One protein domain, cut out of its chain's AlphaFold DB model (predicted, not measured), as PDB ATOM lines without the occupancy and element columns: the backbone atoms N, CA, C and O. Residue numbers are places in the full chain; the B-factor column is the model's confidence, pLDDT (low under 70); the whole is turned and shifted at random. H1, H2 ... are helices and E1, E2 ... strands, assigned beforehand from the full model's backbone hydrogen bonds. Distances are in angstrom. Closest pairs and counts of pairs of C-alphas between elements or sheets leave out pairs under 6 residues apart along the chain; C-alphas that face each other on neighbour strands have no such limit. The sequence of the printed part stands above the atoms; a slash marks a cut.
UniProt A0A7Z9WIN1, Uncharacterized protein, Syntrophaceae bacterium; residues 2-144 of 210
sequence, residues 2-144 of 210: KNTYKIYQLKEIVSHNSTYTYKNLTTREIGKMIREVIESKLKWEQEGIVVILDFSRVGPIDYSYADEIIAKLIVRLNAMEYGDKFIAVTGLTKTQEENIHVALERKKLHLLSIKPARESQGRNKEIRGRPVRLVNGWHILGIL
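What this domain is: This is residues 2 to 144 of the 210 residues of an uncharacterized protein of Syntrophaceae bacterium (UniProt A0A7Z9WIN1). A strongly twisted sheet of five strands has H3 and H4 packed over one face; H2 is side by side with H3, and short H1 packs on H2. From the E4 E5 hairpin a loop, residues 120 to 131, sticks out. The printed part has 143 residues, with named elements E1 H1 H2 E2 H3 E3 H4 E4 E5 along the chain; the sheet, order E1 E2 E3 E4 E5, is mixed, and so is the class. It is compact, with a radius of gyration of the C-alphas of 15.8 A and spans of 49 by 34 by 30 A.

How they stand to each other: E1, residues 5 to 9, is parallel to E2, residues 50 to 54, with N 6 and O 50 2.9 A apart. E2 is parallel to E3, residues 86 to 90 (N 51 and O 86, 2.8 A), and E3 to E4, residues 110 to 116 (N 89 and O 112, 2.9 A). E4 and E5, residues 135 to 142, form an antiparallel hairpin, with N 113 and O 139 2.9 A apart. H1, residues 10 to 16, touches H2, residues 28 to 44, about perpendicular at 83 degrees, closest at the C-alphas of Val 14 and Ile 34, 6.6 A; H2 touches H1 with residues 34 to 37 alone. Both only graze the sheet, H1 only just on it with 5 pairs of C-alphas within 10 A. H2 touches H3, residues 63 to 78, the same way at a shallow tilt of 24 degrees, closest at the C-alphas of Arg 35 and Ile 69, 5.1 A. H3 touches H4, residues 94 to 105, at a steep tilt of 51 degrees, closest at the C-alphas of Tyr 63 and Asn 99, 4.9 A. H3 and H4 are on the same face, two layers with the sheet, at heights over the sheet of 9.4 A and 8.2 A. Three strand-helix-strand units, parallel neighbour strands with helices between, have right-handed crossovers: E1, H1 H2, E2; E2, H3, E3; E3, H4, E4. Every O i to N i+4 pair is within hydrogen-bond range in H1 and H4, 12 of 13 in H2 and 10 of 12 in H3.

Where its parts are: E1 begins at C-alpha 5, (262.627, 256.026, 239.629), and E5 ends at C-alpha 142, (284.138, 260.437, 235.487). From first to last C-alpha H2 measures 25.0 A, H3 20.7 A, E5 20.1 A and E4 19.2 A.

The domain as a whole: The C-alphas of Glu 29 and Arg 128, the two farthest apart, are 49.9 A apart. The printed part has no cut; the links H1 to H2 and E4 to E5 are long. The pLDDT is under 70 in residues 2 to 3, 15 to 27 and 117 to 135.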
ATOM      1  N   LYS A   2     260.194 251.176 248.084       50.22
ATOM      2  CA  LYS A   2     261.060 251.041 246.898       50.22
ATOM      3  C   LYS A   2     261.534 252.430 246.449       50.22
ATOM      4  O   LYS A   2     260.813 253.404 246.651       50.22
ATOM      5  N   ASN A   3     262.725 252.527 245.863       59.19
ATOM      6  CA  ASN A   3     263.156 253.762 245.214       59.19
ATOM      7  C   ASN A   3     262.177 254.113 244.091       59.19
ATOM      8  O   ASN A   3     261.990 253.317 243.175       59.19
ATOM      9  N   THR A   4     261.572 255.298 244.148       77.81
ATOM     10  CA  THR A   4     260.854 255.847 242.997       77.81
ATOM     11  C   THR A   4     261.892 256.268 241.964       77.81
ATOM     12  O   THR A   4     262.758 257.105 242.255       77.81
ATOM     13  N   TYR A   5     261.825 255.658 240.785       85.38
ATOM     14  CA  TYR A   5     262.627 256.026 239.629       85.38
ATOM     15  C   TYR A   5     261.720 256.292 238.428       85.38
ATOM     16  O   TYR A   5     260.621 255.743 238.332       85.38
ATOM     17  N   LYS A   6     262.193 257.130 237.509       91.00
ATOM     18  CA  LYS A   6     261.543 257.419 236.230       91.00
ATOM     19  C   LYS A   6     262.571 257.288 235.119       91.00
ATOM     20  O   LYS A   6     263.698 257.750 235.270       91.00
ATOM     21  N   ILE A   7     262.197 256.640 234.022       91.50
ATOM     22  CA  ILE A   7     263.090 256.435 232.878       91.50
ATOM     23  C   ILE A   7     262.744 257.461 231.805       91.50
ATOM     24  O   ILE A   7     261.586 257.576 231.406       91.50
ATOM     25  N   TYR A   8     263.741 258.215 231.348       93.25
ATOM     26  CA  TYR A   8     263.641 259.106 230.197       93.25
ATOM     27  C   TYR A   8     264.365 258.469 229.023       93.25
ATOM     28  O   TYR A   8     265.592 258.407 229.005       93.25
ATOM     29  N   GLN A   9     263.593 258.026 228.035       90.50
ATOM     30  CA  GLN A   9     264.129 257.534 226.776       90.50
ATOM     31  C   GLN A   9     264.645 258.719 225.956       90.50
ATOM     32  O   GLN A   9     263.854 259.530 225.464       90.50
ATOM     33  N   LEU A  10     265.966 258.843 225.789       87.12
ATOM     34  CA  LEU A  10     266.531 259.966 225.029       87.12
ATOM     35  C   LEU A  10     266.060 259.940 223.576       87.12
ATOM     36  O   LEU A  10     265.786 260.994 223.012       87.12
ATOM     37  N   LYS A  11     265.885 258.749 222.997       83.06
ATOM     38  CA  LYS A  11     265.312 258.590 221.657       83.06
ATOM     39  C   LYS A  11     263.947 259.275 221.523       83.06
ATOM     40  O   LYS A  11     263.692 259.923 220.513       83.06
ATOM     41  N   GLU A  12     263.074 259.136 222.519       82.38
ATOM     42  CA  GLU A  12     261.741 259.746 222.477       82.38
ATOM     43  C   GLU A  12     261.843 261.267 222.544       82.38
ATOM     44  O   GLU A  12     261.227 261.951 221.729       82.38
ATOM     45  N   ILE A  13     262.685 261.784 223.445       80.06
ATOM     46  CA  ILE A  13     262.949 263.223 223.583       80.06
ATOM     47  C   ILE A  13     263.495 263.800 222.276       80.06
ATOM     48  O   ILE A  13     263.041 264.854 221.842       80.06
ATOM     49  N   VAL A  14     264.413 263.091 221.621       74.44
ATOM     50  CA  VAL A  14     264.936 263.454 220.302       74.44
ATOM     51  C   VAL A  14     263.801 263.507 219.275       74.44
ATOM     52  O   VAL A  14     263.579 264.546 218.665       74.44
ATOM     53  N   SER A  15     263.046 262.413 219.125       67.81
ATOM     54  CA  SER A  15     262.036 262.274 218.066       67.81
ATOM     55  C   SER A  15     260.880 263.274 218.150       67.81
ATOM     56  O   SER A  15     260.388 263.707 217.116       67.81
ATOM     57  N   HIS A  16     260.467 263.674 219.357       63.03
ATOM     58  CA  HIS A  16     259.371 264.632 219.546       63.03
ATOM     59  C   HIS A  16     259.785 266.086 219.289       63.03
ATOM     60  O   HIS A  16     258.920 266.947 219.176       63.03
ATOM     61  N   ASN A  17     261.090 266.369 219.214       57.34
ATOM     62  CA  ASN A  17     261.618 267.731 219.112       57.34
ATOM     63  C   ASN A  17     262.400 267.976 217.810       57.34
ATOM     64  O   ASN A  17     263.030 269.020 217.672       57.34
ATOM     65  N   SER A  18     262.395 267.039 216.851       51.78
ATOM     66  CA  SER A  18     263.226 267.156 215.650       51.78
ATOM     67  C   SER A  18     262.490 266.857 214.343       51.78
ATOM     68  O   SER A  18     262.056 265.732 214.113       51.78
ATOM     69  N   THR A  19     262.536 267.810 213.408       50.38
ATOM     70  CA  THR A  19     262.462 267.578 211.950       50.38
ATOM     71  C   THR A  19     263.740 266.911 211.405       50.38
ATOM     72  O   THR A  19     263.847 266.632 210.214       50.38
ATOM     73  N   TYR A  20     264.739 266.671 212.265       49.94
ATOM     74  CA  TYR A  20     266.065 266.172 211.910       49.94
ATOM     75  C   TYR A  20     266.157 264.643 212.010       49.94
ATOM     76  O   TYR A  20     265.864 264.037 213.036       49.94
ATOM     77  N   THR A  21     266.635 264.009 210.940       49.84
ATOM     78  CA  THR A  21     266.969 262.580 210.901       49.84
ATOM     79  C   THR A  21     268.072 262.213 211.901       49.84
ATOM     80  O   THR A  21     269.061 262.934 212.033       49.84
ATOM     81  N   TYR A  22     267.963 261.024 212.512       52.50
ATOM     82  CA  TYR A  22     268.897 260.430 213.492       52.50
ATOM     83  C   TYR A  22     270.397 260.483 213.126       52.50
ATOM     84  O   TYR A  22     271.245 260.319 214.000       52.50
ATOM     85  N   LYS A  23     270.741 260.714 211.853       50.19
ATOM     86  CA  LYS A  23     272.122 260.865 211.371       50.19
ATOM     87  C   LYS A  23     272.813 262.165 211.811       50.19
ATOM     88  O   LYS A  23     274.036 262.177 211.831       50.19
ATOM     89  N   ASN A  24     272.073 263.208 212.206       53.25
ATOM     90  CA  ASN A  24     272.643 264.520 212.561       53.25
ATOM     91  C   ASN A  24     272.646 264.816 214.070       53.25
ATOM     92  O   ASN A  24     272.889 265.949 214.467       53.25
ATOM     93  N   LEU A  25     272.412 263.815 214.927       56.22
ATOM     94  CA  LEU A  25     272.331 263.975 216.388       56.22
ATOM     95  C   LEU A  25     273.654 264.353 217.068       56.22
ATOM     96  O   LEU A  25     273.718 264.351 218.286       56.22
ATOM     97  N   THR A  26     274.706 264.655 216.318       57.38
ATOM     98  CA  THR A  26     276.033 264.989 216.844       57.38
ATOM     99  C   THR A  26     276.276 266.492 216.956       57.38
ATOM    100  O   THR A  26     277.322 266.902 217.452       57.38
ATOM    101  N   THR A  27     275.337 267.347 216.535       68.75
ATOM    102  CA  THR A  27     275.542 268.794 216.668       68.75
ATOM    103  C   THR A  27     275.325 269.255 218.108       68.75
ATOM    104  O   THR A  27     274.422 268.811 218.826       68.75
ATOM    105  N   ARG A  28     276.159 270.205 218.541       75.62
ATOM    106  CA  ARG A  28     276.071 270.824 219.868       75.62
ATOM    107  C   ARG A  28     274.706 271.479 220.123       75.62
ATOM    108  O   ARG A  28     274.224 271.483 221.249       75.62
ATOM    109  N   GLU A  29     274.070 272.008 219.082       80.88
ATOM    110  CA  GLU A  29     272.747 272.642 219.151       80.88
ATOM    111  C   GLU A  29     271.649 271.642 219.526       80.88
ATOM    112  O   GLU A  29     270.865 271.901 220.439       80.88
ATOM    113  N   ILE A  30     271.648 270.460 218.900       80.12
ATOM    114  CA  ILE A  30     270.712 269.381 219.245       80.12
ATOM    115  C   ILE A  30     270.969 268.902 220.675       80.12
ATOM    116  O   ILE A  30     270.024 268.684 221.436       80.12
ATOM    117  N   GLY A  31     272.241 268.789 221.070       85.19
ATOM    118  CA  GLY A  31     272.609 268.449 222.443       85.19
ATOM    119  C   GLY A  31     272.039 269.438 223.462       85.19
ATOM    120  O   GLY A  31     271.443 269.037 224.465       85.19
ATOM    121  N   LYS A  32     272.149 270.738 223.175       89.94
ATOM    122  CA  LYS A  32     271.590 271.801 224.014       89.94
ATOM    123  C   LYS A  32     270.069 271.684 224.126       89.94
ATOM    124  O   LYS A  32     269.561 271.691 225.241       89.94
ATOM    125  N   MET A  33     269.367 271.511 223.007       88.44
ATOM    126  CA  MET A  33     267.908 271.365 222.991       88.44
ATOM    127  C   MET A  33     267.443 270.165 223.832       88.44
ATOM    128  O   MET A  33     266.550 270.290 224.667       88.44
ATOM    129  N   ILE A  34     268.079 269.001 223.668       89.62
ATOM    130  CA  ILE A  34     267.744 267.793 224.444       89.62
ATOM    131  C   ILE A  34     267.986 268.022 225.931       89.62
ATOM    132  O   ILE A  34     267.141 267.658 226.753       89.62
ATOM    133  N   ARG A  35     269.116 268.646 226.284       94.12
ATOM    134  CA  ARG A  35     269.398 269.027 227.667       94.12
ATOM    135  C   ARG A  35     268.294 269.931 228.209       94.12
ATOM    136  O   ARG A  35     267.746 269.608 229.252       94.12
ATOM    137  N   GLU A  36     267.918 270.996 227.510       94.00
ATOM    138  CA  GLU A  36     266.875 271.934 227.955       94.00
ATOM    139  C   GLU A  36     265.516 271.250 228.179       94.00
ATOM    140  O   GLU A  36     264.824 271.555 229.156       94.00
ATOM    141  N   VAL A  37     265.155 270.261 227.351       93.06
ATOM    142  CA  VAL A  37     263.952 269.439 227.572       93.06
ATOM    143  C   VAL A  37     264.085 268.586 228.836       93.06
ATOM    144  O   VAL A  37     263.159 268.545 229.650       93.06
ATOM    145  N   ILE A  38     265.227 267.920 229.042       95.31
ATOM    146  CA  ILE A  38     265.488 267.126 230.256       95.31
ATOM    147  C   ILE A  38     265.414 268.017 231.502       95.31
ATOM    148  O   ILE A  38     264.728 267.670 232.462       95.31
ATOM    149  N   GLU A  39     266.078 269.171 231.473       96.50
ATOM    150  CA  GLU A  39     266.099 270.156 232.555       96.50
ATOM    151  C   GLU A  39     264.691 270.676 232.872       96.50
ATOM    152  O   GLU A  39     264.307 270.753 234.038       96.50
ATOM    153  N   SER A  40     263.895 270.980 231.843       94.56
ATOM    154  CA  SER A  40     262.507 271.416 232.010       94.56
ATOM    155  C   SER A  40     261.670 270.338 232.685       94.56
ATOM    156  O   SER A  40     260.963 270.632 233.643       94.56
ATOM    157  N   LYS A  41     261.797 269.074 232.262       95.12
ATOM    158  CA  LYS A  41     261.099 267.952 232.907       95.12
ATOM    159  C   LYS A  41     261.549 267.768 234.358       95.12
ATOM    160  O   LYS A  41     260.699 267.590 235.220       95.12
ATOM    161  N   LEU A  42     262.852 267.845 234.645       95.75
ATOM    162  CA  LEU A  42     263.403 267.682 235.999       95.75
ATOM    163  C   LEU A  42     262.831 268.684 237.008       95.75
ATOM    164  O   LEU A  42     262.571 268.296 238.145       95.75
ATOM    165  N   LYS A  43     262.601 269.937 236.593       94.88
ATOM    166  CA  LYS A  43     262.009 270.982 237.448       94.88
ATOM    167  C   LYS A  43     260.600 270.640 237.941       94.88
ATOM    168  O   LYS A  43     260.221 271.080 239.018       94.88
ATOM    169  N   TRP A  44     259.845 269.860 237.168       93.81
ATOM    170  CA  TRP A  44     258.479 269.448 237.511       93.81
ATOM    171  C   TRP A  44     258.413 268.110 238.246       93.81
ATOM    172  O   TRP A  44     257.340 267.705 238.692       93.81
ATOM    173  N   GLU A  45     259.533 267.400 238.371       94.69
ATOM    174  CA  GLU A  45     259.546 266.148 239.110       94.69
ATOM    175  C   GLU A  45     259.541 266.385 240.628       94.69
ATOM    176  O   GLU A  45     259.999 267.398 241.155       94.69
ATOM    177  N   GLN A  46     259.064 265.384 241.357       93.38
ATOM    178  CA  GLN A  46     259.018 265.372 242.819       93.38
ATOM    179  C   GLN A  46     260.410 265.226 243.458       93.38
ATOM    180  O   GLN A  46     261.341 264.675 242.864       93.38
ATOM    181  N   GLU A  47     260.601 265.782 244.657       93.00
ATOM    182  CA  GLU A  47     261.875 265.694 245.390       93.00
ATOM    183  C   GLU A  47     262.239 264.250 245.742       93.00
ATOM    184  O   GLU A  47     261.387 263.404 246.012       93.00
ATOM    185  N   GLY A  48     263.532 263.948 245.688       92.19
ATOM    186  CA  GLY A  48     264.083 262.623 245.925       92.19
ATOM    187  C   GLY A  48     263.910 261.623 244.776       92.19
ATOM    188  O   GLY A  48     264.264 260.455 244.959       92.19
ATOM    189  N   ILE A  49     263.371 262.008 243.612       94.06
ATOM    190  CA  ILE A  49     263.243 261.116 242.443       94.06
ATOM    191  C   ILE A  49     264.622 260.746 241.865       94.06
ATOM    192  O   ILE A  49     265.550 261.558 241.857       94.06
ATOM    193  N   VAL A  50     264.743 259.524 241.341       94.75
ATOM    194  CA  VAL A  50     265.865 259.138 240.470       94.75
ATOM    195  C   VAL A  50     265.394 259.146 239.023       94.75
ATOM    196  O   VAL A  50     264.513 258.371 238.657       94.75
ATOM    197  N   VAL A  51     265.983 259.996 238.191       95.75
ATOM    198  CA  VAL A  51     265.763 259.986 236.745       95.75
ATOM    199  C   VAL A  51     266.874 259.189 236.076       95.75
ATOM    200  O   VAL A  51     268.052 259.519 236.184       95.75
ATOM    201  N   ILE A  52     266.494 258.125 235.379       95.25
ATOM    202  CA  ILE A  52     267.398 257.304 234.581       95.25
ATOM    203  C   ILE A  52     267.301 257.782 233.135       95.25
ATOM    204  O   ILE A  52     266.253 257.655 232.504       95.25
ATOM    205  N   LEU A  53     268.391 258.330 232.614       95.50
ATOM    206  CA  LEU A  53     268.526 258.698 231.212       95.50
ATOM    207  C   LEU A  53     268.926 257.455 230.411       95.50
ATOM    208  O   LEU A  53     270.031 256.933 230.576       95.50
ATOM    209  N   ASP A  54     268.022 256.969 229.568       93.00
ATOM    210  CA  ASP A  54     268.246 255.788 228.738       93.00
ATOM    211  C   ASP A  54     268.749 256.201 227.352       93.00
ATOM    212  O   ASP A  54     268.036 256.834 226.566       93.00
ATOM    213  N   PHE A  55     270.008 255.858 227.083       91.81
ATOM    214  CA  PHE A  55     270.704 256.092 225.820       91.81
ATOM    215  C   PHE A  55     270.499 254.956 224.812       91.81
ATOM    216  O   PHE A  55     271.045 255.006 223.705       91.81
ATOM    217  N   SER A  56     269.689 253.946 225.146       87.12
ATOM    218  CA  SER A  56     269.342 252.882 224.213       87.12
ATOM    219  C   SER A  56     268.781 253.481 222.927       87.12
ATOM    220  O   SER A  56     267.866 254.306 222.941       87.12
ATOM    221  N   ARG A  57     269.311 253.035 221.782       83.69
ATOM    222  CA  ARG A  57     268.896 253.494 220.443       83.69
ATOM    223  C   ARG A  57     269.192 254.976 220.157       83.69
ATOM    224  O   ARG A  57     268.657 255.512 219.187       83.69
ATOM    225  N   VAL A  58     270.039 255.623 220.954       83.50
ATOM    226  CA  VAL A  58     270.688 256.884 220.577       83.50
ATOM    227  C   VAL A  58     271.877 256.551 219.675       83.50
ATOM    228  O   VAL A  58     272.591 255.578 219.919       83.50
ATOM    229  N   GLY A  59     272.065 257.339 218.614       80.19
ATOM    230  CA  GLY A  59     273.205 257.201 217.708       80.19
ATOM    231  C   GLY A  59     274.558 257.415 218.406       80.19
ATOM    232  O   GLY A  59     274.614 257.680 219.612       80.19
ATOM    233  N   PRO A  60     275.675 257.303 217.669       82.75
ATOM    234  CA  PRO A  60     276.982 257.628 218.224       82.75
ATOM    235  C   PRO A  60     276.977 259.059 218.774       82.75
ATOM    236  O   PRO A  60     276.454 259.970 218.135       82.75
ATOM    237  N   ILE A  61     277.557 259.243 219.960       85.25
ATOM    238  CA  ILE A  61     277.771 260.566 220.552       85.25
ATOM    239  C   ILE A  61     279.266 260.824 220.593       85.25
ATOM    240  O   ILE A  61     280.027 259.932 220.972       85.25
ATOM    241  N   ASP A  62     279.683 262.021 220.206       88.62
ATOM    242  CA  ASP A  62     281.057 262.469 220.377       88.62
ATOM    243  C   ASP A  62     281.250 263.132 221.752       88.62
ATOM    244  O   ASP A  62     280.326 263.252 222.566       88.62
ATOM    245  N   TYR A  63     282.482 263.561 222.018       90.69
ATOM    246  CA  TYR A  63     282.820 264.291 223.234       90.69
ATOM    247  C   TYR A  63     281.990 265.574 223.411       90.69
ATOM    248  O   TYR A  63     281.534 265.863 224.515       90.69
ATOM    249  N   SER A  64     281.792 266.355 222.345       90.19
ATOM    250  CA  SER A  64     281.117 267.657 222.409       90.19
ATOM    251  C   SER A  64     279.648 267.508 222.796       90.19
ATOM    252  O   SER A  64     279.134 268.269 223.616       90.19
ATOM    253  N   TYR A  65     278.983 266.498 222.247       90.69
ATOM    254  CA  TYR A  65     277.610 266.149 222.575       90.69
ATOM    255  C   TYR A  65     277.483 265.612 224.007       90.69
ATOM    256  O   TYR A  65     276.573 266.002 224.740       90.69
ATOM    257  N   ALA A  66     278.428 264.769 224.441       93.69
ATOM    258  CA  ALA A  66     278.485 264.282 225.818       93.69
ATOM    259  C   ALA A  66     278.721 265.417 226.836       93.69
ATOM    260  O   ALA A  66     278.068 265.451 227.882       93.69
ATOM    261  N   ASP A  67     279.600 266.378 226.530       94.81
ATOM    262  CA  ASP A  67     279.808 267.583 227.344       94.81
ATOM    263  C   ASP A  67     278.525 268.417 227.434       94.81
ATOM    264  O   ASP A  67     278.118 268.830 228.525       94.81
ATOM    265  N   GLU A  68     277.861 268.619 226.294       94.56
ATOM    266  CA  GLU A  68     276.669 269.451 226.199       94.56
ATOM    267  C   GLU A  68     275.473 268.862 226.950       94.56
ATOM    268  O   GLU A  68     274.810 269.614 227.657       94.56
ATOM    269  N   ILE A  69     275.199 267.558 226.829       94.25
ATOM    270  CA  ILE A  69     274.036 266.932 227.480       94.25
ATOM    271  C   ILE A  69     274.343 266.474 228.893       94.25
ATOM    272  O   ILE A  69     273.558 266.751 229.792       94.25
ATOM    273  N   ILE A  70     275.446 265.758 229.106       97.12
ATOM    274  CA  ILE A  70     275.711 265.119 230.396       97.12
ATOM    275  C   ILE A  70     276.494 266.051 231.305       97.12
ATOM    276  O   ILE A  70     276.021 266.371 232.394       97.12
ATOM    277  N   ALA A  71     277.670 266.519 230.885       97.38
ATOM    278  CA  ALA A  71     278.540 267.247 231.805       97.38
ATOM    279  C   ALA A  71     277.877 268.542 232.303       97.38
ATOM    280  O   ALA A  71     277.840 268.780 233.510       97.38
ATOM    281  N   LYS A  72     277.277 269.339 231.408       97.38
ATOM    282  CA  LYS A  72     276.532 270.548 231.806       97.38
ATOM    283  C   LYS A  72     275.329 270.240 232.696       97.38
ATOM    284  O   LYS A  72     275.120 270.951 233.674       97.38
ATOM    285  N   LEU A  73     274.570 269.184 232.403       97.75
ATOM    286  CA  LEU A  73     273.422 268.793 233.224       97.75
ATOM    287  C   LEU A  73     273.845 268.424 234.651       97.75
ATOM    288  O   LEU A  73     273.212 268.864 235.608       97.75
ATOM    289  N   ILE A  74     274.940 267.674 234.811       97.88
ATOM    290  CA  ILE A  74     275.449 267.279 236.132       97.88
ATOM    291  C   ILE A  74     276.008 268.475 236.916       97.88
ATOM    292  O   ILE A  74     275.804 268.542 238.127       97.88
ATOM    293  N   VAL A  75     276.641 269.455 236.256       97.50
ATOM    294  CA  VAL A  75     277.049 270.712 236.921       97.50
ATOM    295  C   VAL A  75     275.843 271.393 237.569       97.50
ATOM    296  O   VAL A  75     275.886 271.721 238.754       97.50
ATOM    297  N   ARG A  76     274.754 271.553 236.814       97.31
ATOM    298  CA  ARG A  76     273.540 272.247 237.270       97.31
ATOM    299  C   ARG A  76     272.766 271.443 238.316       97.31
ATOM    300  O   ARG A  76     272.271 272.007 239.291       97.31
ATOM    301  N   LEU A  77     272.742 270.113 238.180       97.00
ATOM    302  CA  LEU A  77     272.204 269.198 239.194       97.00
ATOM    303  C   LEU A  77     272.946 269.347 240.532       97.00
ATOM    304  O   LEU A  77     272.322 269.464 241.586       97.00
ATOM    305  N   ASN A  78     274.282 269.380 240.500       95.50
ATOM    306  CA  ASN A  78     275.100 269.562 241.700       95.50
ATOM    307  C   ASN A  78     274.926 270.960 242.311       95.50
ATOM    308  O   ASN A  78     274.983 271.095 243.534       95.50
ATOM    309  N   ALA A  79     274.649 271.965 241.479       95.75
ATOM    310  CA  ALA A  79     274.310 273.326 241.888       95.75
ATOM    311  C   ALA A  79     272.869 273.489 242.416       95.75
ATOM    312  O   ALA A  79     272.472 274.605 242.734       95.75
ATOM    313  N   MET A  80     272.098 272.400 242.554       94.62
ATOM    314  CA  MET A  80     270.717 272.412 243.064       94.62
ATOM    315  C   MET A  80     269.701 273.157 242.191       94.62
ATOM    316  O   MET A  80     268.605 273.463 242.657       94.62
ATOM    317  N   GLU A  81     269.987 273.382 240.906       96.94
ATOM    318  CA  GLU A  81     269.071 274.109 240.009       96.94
ATOM    319  C   GLU A  81     267.737 273.384 239.745       96.94
ATOM    320  O   GLU A  81     266.792 273.991 239.240       96.94
ATOM    321  N   TYR A  82     267.647 272.093 240.081       94.44
ATOM    322  CA  TYR A  82     266.446 271.265 239.909       94.44
ATOM    323  C   TYR A  82     265.884 270.730 241.236       94.44
ATOM    324  O   TYR A  82     265.021 269.856 241.217       94.44
ATOM    325  N   GLY A  83     266.383 271.216 242.378       94.00
ATOM    326  CA  GLY A  83     266.054 270.672 243.698       94.00
ATOM    327  C   GLY A  83     266.815 269.384 244.034       94.00
ATOM    328  O   GLY A  83     267.850 269.065 243.438       94.00
ATOM    329  N   ASP A  84     266.312 268.635 245.013       94.81
ATOM    330  CA  ASP A  84     266.873 267.354 245.450       94.81
ATOM    331  C   ASP A  84     266.508 266.223 244.475       94.81
ATOM    332  O   ASP A  84     265.642 265.385 244.722       94.81
ATOM    333  N   LYS A  85     267.178 266.211 243.324       95.62
ATOM    334  CA  LYS A  85     266.996 265.221 242.255       95.62
ATOM    335  C   LYS A  85     268.252 264.389 242.075       95.62
ATOM    336  O   LYS A  85     269.357 264.826 242.390       95.62
ATOM    337  N   PHE A  86     268.090 263.198 241.514       97.00
ATOM    338  CA  PHE A  86     269.195 262.292 241.219       97.00
ATOM    339  C   PHE A  86     269.119 261.850 239.767       97.00
ATOM    340  O   PHE A  86     268.028 261.615 239.248       97.00
ATOM    341  N   ILE A  87     270.276 261.724 239.122       97.44
ATOM    342  CA  ILE A  87     270.376 261.282 237.733       97.44
ATOM    343  C   ILE A  87     271.301 260.068 237.658       97.44
ATOM    344  O   ILE A  87     272.361 260.043 238.283       97.44
ATOM    345  N   ALA A  88     270.898 259.074 236.873       96.62
ATOM    346  CA  ALA A  88     271.727 257.952 236.449       96.62
ATOM    347  C   ALA A  88     271.574 257.744 234.936       96.62
ATOM    348  O   ALA A  88     270.635 258.260 234.328       96.62
ATOM    349  N   VAL A  89     272.484 256.992 234.322       96.19
ATOM    350  CA  VAL A  89     272.449 256.677 232.884       96.19
ATOM    351  C   VAL A  89     272.403 255.178 232.643       96.19
ATOM    352  O   VAL A  89     272.944 254.399 233.426       96.19
ATOM    353  N   THR A  90     271.764 254.769 231.553       94.56
ATOM    354  CA  THR A  90     271.714 253.374 231.110       94.56
ATOM    355  C   THR A  90     271.722 253.278 229.587       94.56
ATOM    356  O   THR A  90     271.646 254.296 228.901       94.56
ATOM    357  N   GLY A  91     271.839 252.061 229.051       91.62
ATOM    358  CA  GLY A  91     271.730 251.823 227.607       91.62
ATOM    359  C   GLY A  91     272.900 252.350 226.773       91.62
ATOM    360  O   GLY A  91     272.760 252.512 225.564       91.62
ATOM    361  N   LEU A  92     274.043 252.635 227.402       92.69
ATOM    362  CA  LEU A  92     275.223 253.166 226.725       92.69
ATOM    363  C   LEU A  92     275.991 252.070 225.974       92.69
ATOM    364  O   LEU A  92     276.189 250.959 226.468       92.69
ATOM    365  N   THR A  93     276.475 252.409 224.784       92.25
ATOM    366  CA  THR A  93     277.536 251.665 224.089       92.25
ATOM    367  C   THR A  93     278.903 252.003 224.687       92.25
ATOM    368  O   THR A  93     279.070 253.055 225.299       92.25
ATOM    369  N   LYS A  94     279.918 251.158 224.456       92.12
ATOM    370  CA  LYS A  94     281.281 251.380 224.975       92.12
ATOM    371  C   LYS A  94     281.846 252.754 224.581       92.12
ATOM    372  O   LYS A  94     282.346 253.479 225.429       92.12
ATOM    373  N   THR A  95     281.692 253.143 223.316       93.38
ATOM    374  CA  THR A  95     282.148 254.449 222.817       93.38
ATOM    375  C   THR A  95     281.394 255.617 223.462       93.38
ATOM    376  O   THR A  95     281.994 256.642 223.776       93.38
ATOM    377  N   GLN A  96     280.086 255.476 223.707       94.12
ATOM    378  CA  GLN A  96     279.316 256.492 224.435       94.12
ATOM    379  C   GLN A  96     279.766 256.590 225.904       94.12
ATOM    380  O   GLN A  96     279.913 257.701 226.411       94.12
ATOM    381  N   GLU A  97     280.020 255.457 226.577       95.88
ATOM    382  CA  GLU A  97     280.580 255.435 227.939       95.88
ATOM    383  C   GLU A  97     281.929 256.164 227.991       95.88
ATOM    384  O   GLU A  97     282.115 257.013 228.859       95.88
ATOM    385  N   GLU A  98     282.835 255.896 227.045       96.75
ATOM    386  CA  GLU A  98     284.153 256.543 226.948       96.75
ATOM    387  C   GLU A  98     284.028 258.065 226.759       96.75
ATOM    388  O   GLU A  98     284.624 258.834 227.518       96.75
ATOM    389  N   ASN A  99     283.195 258.525 225.821       96.25
ATOM    390  CA  ASN A  99     283.013 259.959 225.574       96.25
ATOM    391  C   ASN A  99     282.375 260.691 226.766       96.25
ATOM    392  O   ASN A  99     282.819 261.784 227.128       96.25
ATOM    393  N   ILE A 100     281.384 260.083 227.428       97.19
ATOM    394  CA  ILE A 100     280.788 260.639 228.653       97.19
ATOM    395  C   ILE A 100     281.797 260.636 229.802       97.19
ATOM    396  O   ILE A 100     281.874 261.613 230.550       97.19
ATOM    397  N   HIS A 101     282.579 259.565 229.943       98.06
ATOM    398  CA  HIS A 101     283.607 259.464 230.970       98.06
ATOM    399  C   HIS A 101     284.605 260.618 230.853       98.06
ATOM    400  O   HIS A 101     284.806 261.338 231.829       98.06
ATOM    401  N   VAL A 102     285.149 260.851 229.655       97.81
ATOM    402  CA  VAL A 102     286.112 261.935 229.396       97.81
ATOM    403  C   VAL A 102     285.483 263.317 229.622       97.81
ATOM    404  O   VAL A 102     286.117 264.195 230.213       97.81
ATOM    405  N   ALA A 103     284.228 263.526 229.208       97.50
ATOM    406  CA  ALA A 103     283.512 264.787 229.430       97.50
ATOM    407  C   ALA A 103     283.324 265.111 230.924       97.50
ATOM    408  O   ALA A 103     283.508 266.256 231.345       97.50
ATOM    409  N   LEU A 104     283.001 264.105 231.741       98.19
ATOM    410  CA  LEU A 104     282.876 264.256 233.192       98.19
ATOM    411  C   LEU A 104     284.242 264.414 233.870       98.19
ATOM    412  O   LEU A 104     284.391 265.254 234.762       98.19
ATOM    413  N   GLU A 105     285.242 263.642 233.438       97.38
ATOM    414  CA  GLU A 105     286.591 263.634 234.005       97.38
ATOM    415  C   GLU A 105     287.244 265.017 233.945       97.38
ATOM    416  O   GLU A 105     287.699 265.535 234.969       97.38
ATOM    417  N   ARG A 106     287.187 265.677 232.781       96.50
ATOM    418  CA  ARG A 106     287.750 267.023 232.573       96.50
ATOM    419  C   ARG A 106     287.166 268.087 233.501       96.50
ATOM    420  O   ARG A 106     287.822 269.092 233.764       96.50
ATOM    421  N   LYS A 107     285.952 267.872 234.015       95.69
ATOM    422  CA  LYS A 107     285.282 268.769 234.967       95.69
ATOM    423  C   LYS A 107     285.293 268.247 236.409       95.69
ATOM    424  O   LYS A 107     284.659 268.853 237.268       95.69
ATOM    425  N   LYS A 108     285.997 267.140 236.686       96.00
ATOM    426  CA  LYS A 108     286.025 266.459 237.995       96.00
ATOM    427  C   LYS A 108     284.625 266.070 238.497       96.00
ATOM    428  O   LYS A 108     284.350 266.114 239.696       96.00
ATOM    429  N   LEU A 109     283.740 265.701 237.572       97.06
ATOM    430  CA  LEU A 109     282.373 265.262 237.846       97.06
ATOM    431  C   LEU A 109     282.282 263.738 237.858       97.06
ATOM    432  O   LEU A 109     283.202 263.039 237.432       97.06
ATOM    433  N   HIS A 110     281.146 263.229 238.321       97.00
ATOM    434  CA  HIS A 110     280.834 261.807 238.347       97.00
ATOM    435  C   HIS A 110     279.356 261.570 238.068       97.00
ATOM    436  O   HIS A 110     278.510 262.413 238.361       97.00
ATOM    437  N   LEU A 111     279.061 260.393 237.527       97.75
ATOM    438  CA  LEU A 111     277.706 259.946 237.240       97.75
ATOM    439  C   LEU A 111     277.604 258.434 237.408       97.75
ATOM    440  O   LEU A 111     278.529 257.698 237.059       97.75
ATOM    441  N   LEU A 112     276.472 257.971 237.934       97.25
ATOM    442  CA  LEU A 112     276.181 256.549 238.040       97.25
ATOM    443  C   LEU A 112     275.698 256.011 236.687       97.25
ATOM    444  O   LEU A 112     274.655 256.433 236.188       97.25
ATOM    445  N   SER A 113     276.430 255.048 236.128       95.94
ATOM    446  CA  SER A 113     275.987 254.236 234.995       95.94
ATOM    447  C   SER A 113     275.487 252.889 235.495       95.94
ATOM    448  O   SER A 113     276.170 252.201 236.259       95.94
ATOM    449  N   ILE A 114     274.287 252.512 235.074       92.88
ATOM    450  CA  ILE A 114     273.616 251.274 235.459       92.88
ATOM    451  C   ILE A 114     273.443 250.388 234.232       92.88
ATOM    452  O   ILE A 114     272.959 250.809 233.180       92.88
ATOM    453  N   LYS A 115     273.836 249.126 234.374       85.38
ATOM    454  CA  LYS A 115     273.639 248.099 233.358       85.38
ATOM    455  C   LYS A 115     272.286 247.448 233.623       85.38
ATOM    456  O   LYS A 115     272.126 246.844 234.692       85.38
ATOM    457  N   PRO A 116     271.323 247.565 232.695       72.12
ATOM    458  CA  PRO A 116     270.021 246.960 232.895       72.12
ATOM    459  C   PRO A 116     270.214 245.453 233.018       72.12
ATOM    460  O   PRO A 116     271.121 244.872 232.403       72.12
ATOM    461  N   ALA A 117     269.406 244.816 233.857       66.69
ATOM    462  CA  ALA A 117     269.389 243.371 233.855       66.69
ATOM    463  C   ALA A 117     268.969 242.896 232.466       66.69
ATOM    464  O   ALA A 117     267.959 243.357 231.937       66.69
ATOM    465  N   ARG A 118     269.780 242.035 231.837       60.25
ATOM    466  CA  ARG A 118     269.366 241.412 230.578       60.25
ATOM    467  C   ARG A 118     268.046 240.709 230.874       60.25
ATOM    468  O   ARG A 118     268.013 239.879 231.782       60.25
ATOM    469  N   GLU A 119     266.989 241.027 230.128       47.31
ATOM    470  CA  GLU A 119     265.881 240.089 230.013       47.31
ATOM    471  C   GLU A 119     266.513 238.768 229.593       47.31
ATOM    472  O   GLU A 119     267.194 238.696 228.566       47.31
ATOM    473  N   SER A 120     266.388 237.749 230.437       40.88
ATOM    474  CA  SER A 120     266.737 236.391 230.063       40.88
ATOM    475  C   SER A 120     265.871 236.035 228.857       40.88
ATOM    476  O   SER A 120     264.732 235.595 229.008       40.88
ATOM    477  N   GLN A 121     266.384 236.263 227.648       38.59
ATOM    478  CA  GLN A 121     265.893 235.591 226.458       38.59
ATOM    479  C   GLN A 121     266.113 234.100 226.711       38.59
ATOM    480  O   GLN A 121     267.218 233.586 226.580       38.59
ATOM    481  N   GLY A 122     265.052 233.430 227.150       40.81
ATOM    482  CA  GLY A 122     265.035 231.995 227.380       40.81
ATOM    483  C   GLY A 122     265.373 231.571 228.811       40.81
ATOM    484  O   GLY A 122     266.522 231.590 229.234       40.81
ATOM    485  N   ARG A 123     264.335 231.027 229.458       42.31
ATOM    486  CA  ARG A 123     264.325 230.085 230.593       42.31
ATOM    487  C   ARG A 123     264.470 230.682 232.006       42.31
ATOM    488  O   ARG A 123     265.518 231.154 232.425       42.31
ATOM    489  N   ASN A 124     263.363 230.521 232.740       40.25
ATOM    490  CA  ASN A 124     263.138 230.672 234.182       40.25
ATOM    491  C   ASN A 124     263.018 232.100 234.737       40.25
ATOM    492  O   ASN A 124     263.856 232.585 235.495       40.25
ATOM    493  N   LYS A 125     261.857 232.714 234.455       46.12
ATOM    494  CA  LYS A 125     261.182 233.582 235.433       46.12
ATOM    495  C   LYS A 125     260.992 232.782 236.732       46.12
ATOM    496  O   LYS A 125     260.517 231.656 236.686       46.12
ATOM    497  N   GLU A 126     261.382 233.388 237.848       45.25
ATOM    498  CA  GLU A 126     261.176 232.914 239.226       45.25
ATOM    499  C   GLU A 126     261.853 231.593 239.615       45.25
ATOM    500  O   GLU A 126     261.226 230.557 239.807       45.25
ATOM    501  N   ILE A 127     263.149 231.660 239.923       45.94
ATOM    502  CA  ILE A 127     263.720 230.718 240.889       45.94
ATOM    503  C   ILE A 127     263.469 231.304 242.288       45.94
ATOM    504  O   ILE A 127     264.189 232.191 242.745       45.94
ATOM    505  N   ARG A 128     262.441 230.783 242.973       49.56
ATOM    506  CA  ARG A 128     262.230 230.891 244.435       49.56
ATOM    507  C   ARG A 128     261.862 232.276 244.996       49.56
ATOM    508  O   ARG A 128     262.478 232.720 245.963       49.56
ATOM    509  N   GLY A 129     260.871 232.962 244.420       43.66
ATOM    510  CA  GLY A 129     260.261 234.150 245.049       43.66
ATOM    511  C   GLY A 129     261.215 235.328 245.318       43.66
ATOM    512  O   GLY A 129     260.879 236.234 246.080       43.66
ATOM    513  N   ARG A 130     262.417 235.328 244.723       43.38
ATOM    514  CA  ARG A 130     263.357 236.448 244.816       43.38
ATOM    515  C   ARG A 130     263.013 237.478 243.738       43.38
ATOM    516  O   ARG A 130     262.860 237.094 242.579       43.38
ATOM    517  N   PRO A 131     262.911 238.772 244.088       42.41
ATOM    518  CA  PRO A 131     262.589 239.810 243.121       42.41
ATOM    519  C   PRO A 131     263.621 239.830 241.991       42.41
ATOM    520  O   PRO A 131     264.829 239.770 242.235       42.41
ATOM    521  N   VAL A 132     263.129 239.936 240.755       50.75
ATOM    522  CA  VAL A 132     263.948 240.154 239.559       50.75
ATOM    523  C   VAL A 132     264.793 241.409 239.787       50.75
ATOM    524  O   VAL A 132     264.252 242.497 239.994       50.75
ATOM    525  N   ARG A 133     266.127 241.270 239.798       54.34
ATOM    526  CA  ARG A 133     267.027 242.431 239.836       54.34
ATOM    527  C   ARG A 133     266.812 243.227 238.552       54.34
ATOM    528  O   ARG A 133     266.967 242.677 237.475       54.34
ATOM    529  N   LEU A 134     266.478 244.511 238.672       56.66
ATOM    530  CA  LEU A 134     266.338 245.424 237.527       56.66
ATOM    531  C   LEU A 134     267.699 245.862 236.957       56.66
ATOM    532  O   LEU A 134     267.789 246.317 235.820       56.66
ATOM    533  N   VAL A 135     268.769 245.708 237.743       65.75
ATOM    534  CA  VAL A 135     270.126 246.166 237.429       65.75
ATOM    535  C   VAL A 135     271.099 244.995 237.596       65.75
ATOM    536  O   VAL A 135     271.189 244.409 238.677       65.75
ATOM    537  N   ASN A 136     271.837 244.654 236.534       71.19
ATOM    538  CA  ASN A 136     272.866 243.600 236.547       71.19
ATOM    539  C   ASN A 136     274.235 244.103 237.016       71.19
ATOM    540  O   ASN A 136     275.133 243.308 237.280       71.19
ATOM    541  N   GLY A 137     274.408 245.414 237.122       84.88
ATOM    542  CA  GLY A 137     275.623 246.021 237.635       84.88
ATOM    543  C   GLY A 137     275.593 247.528 237.476       84.88
ATOM    544  O   GLY A 137     274.722 248.084 236.812       84.88
ATOM    545  N   TRP A 138     276.564 248.194 238.075       92.88
ATOM    546  CA  TRP A 138     276.726 249.634 237.972       92.88
ATOM    547  C   TRP A 138     278.210 249.980 237.998       92.88
ATOM    548  O   TRP A 138     279.038 249.183 238.440       92.88
ATOM    549  N   HIS A 139     278.546 251.159 237.497       94.69
ATOM    550  CA  HIS A 139     279.879 251.734 237.603       94.69
ATOM    551  C   HIS A 139     279.797 253.263 237.555       94.69
ATOM    552  O   HIS A 139     278.739 253.836 237.290       94.69
ATOM    553  N   ILE A 140     280.913 253.928 237.846       97.06
ATOM    554  CA  ILE A 140     281.012 255.387 237.808       97.06
ATOM    555  C   ILE A 140     281.657 255.828 236.499       97.06
ATOM    556  O   ILE A 140     282.728 255.341 236.139       97.06
ATOM    557  N   LEU A 141     281.023 256.791 235.836       97.62
ATOM    558  CA  LEU A 141     281.631 257.594 234.780       97.62
ATOM    559  C   LEU A 141     282.224 258.865 235.405       97.62
ATOM    560  O   LEU A 141     281.624 259.424 236.324       97.62
ATOM    561  N   GLY A 142     283.386 259.313 234.923       96.88
ATOM    562  CA  GLY A 142     284.138 260.437 235.487       96.88
ATOM    563  C   GLY A 142     284.979 260.078 236.722       96.88
ATOM    564  O   GLY A 142     285.395 258.931 236.913       96.88
ATOM    565  N   ILE A 143     285.232 261.073 237.580       95.25
ATOM    566  CA  ILE A 143     286.133 260.966 238.736       95.25
ATOM    567  C   ILE A 143     285.344 260.893 240.042       95.25
ATOM    568  O   ILE A 143     284.626 261.816 240.432       95.25
ATOM    569  N   LEU A 144     285.587 259.817 240.789       96.00
ATOM    570  CA  LEU A 144     285.210 259.688 242.193       96.00
ATOM    571  C   LEU A 144     286.409 259.148 242.972       96.00
ATOM    572  O   LEU A 144     287.067 258.208 242.519       96.00
TER     573      LEU A 144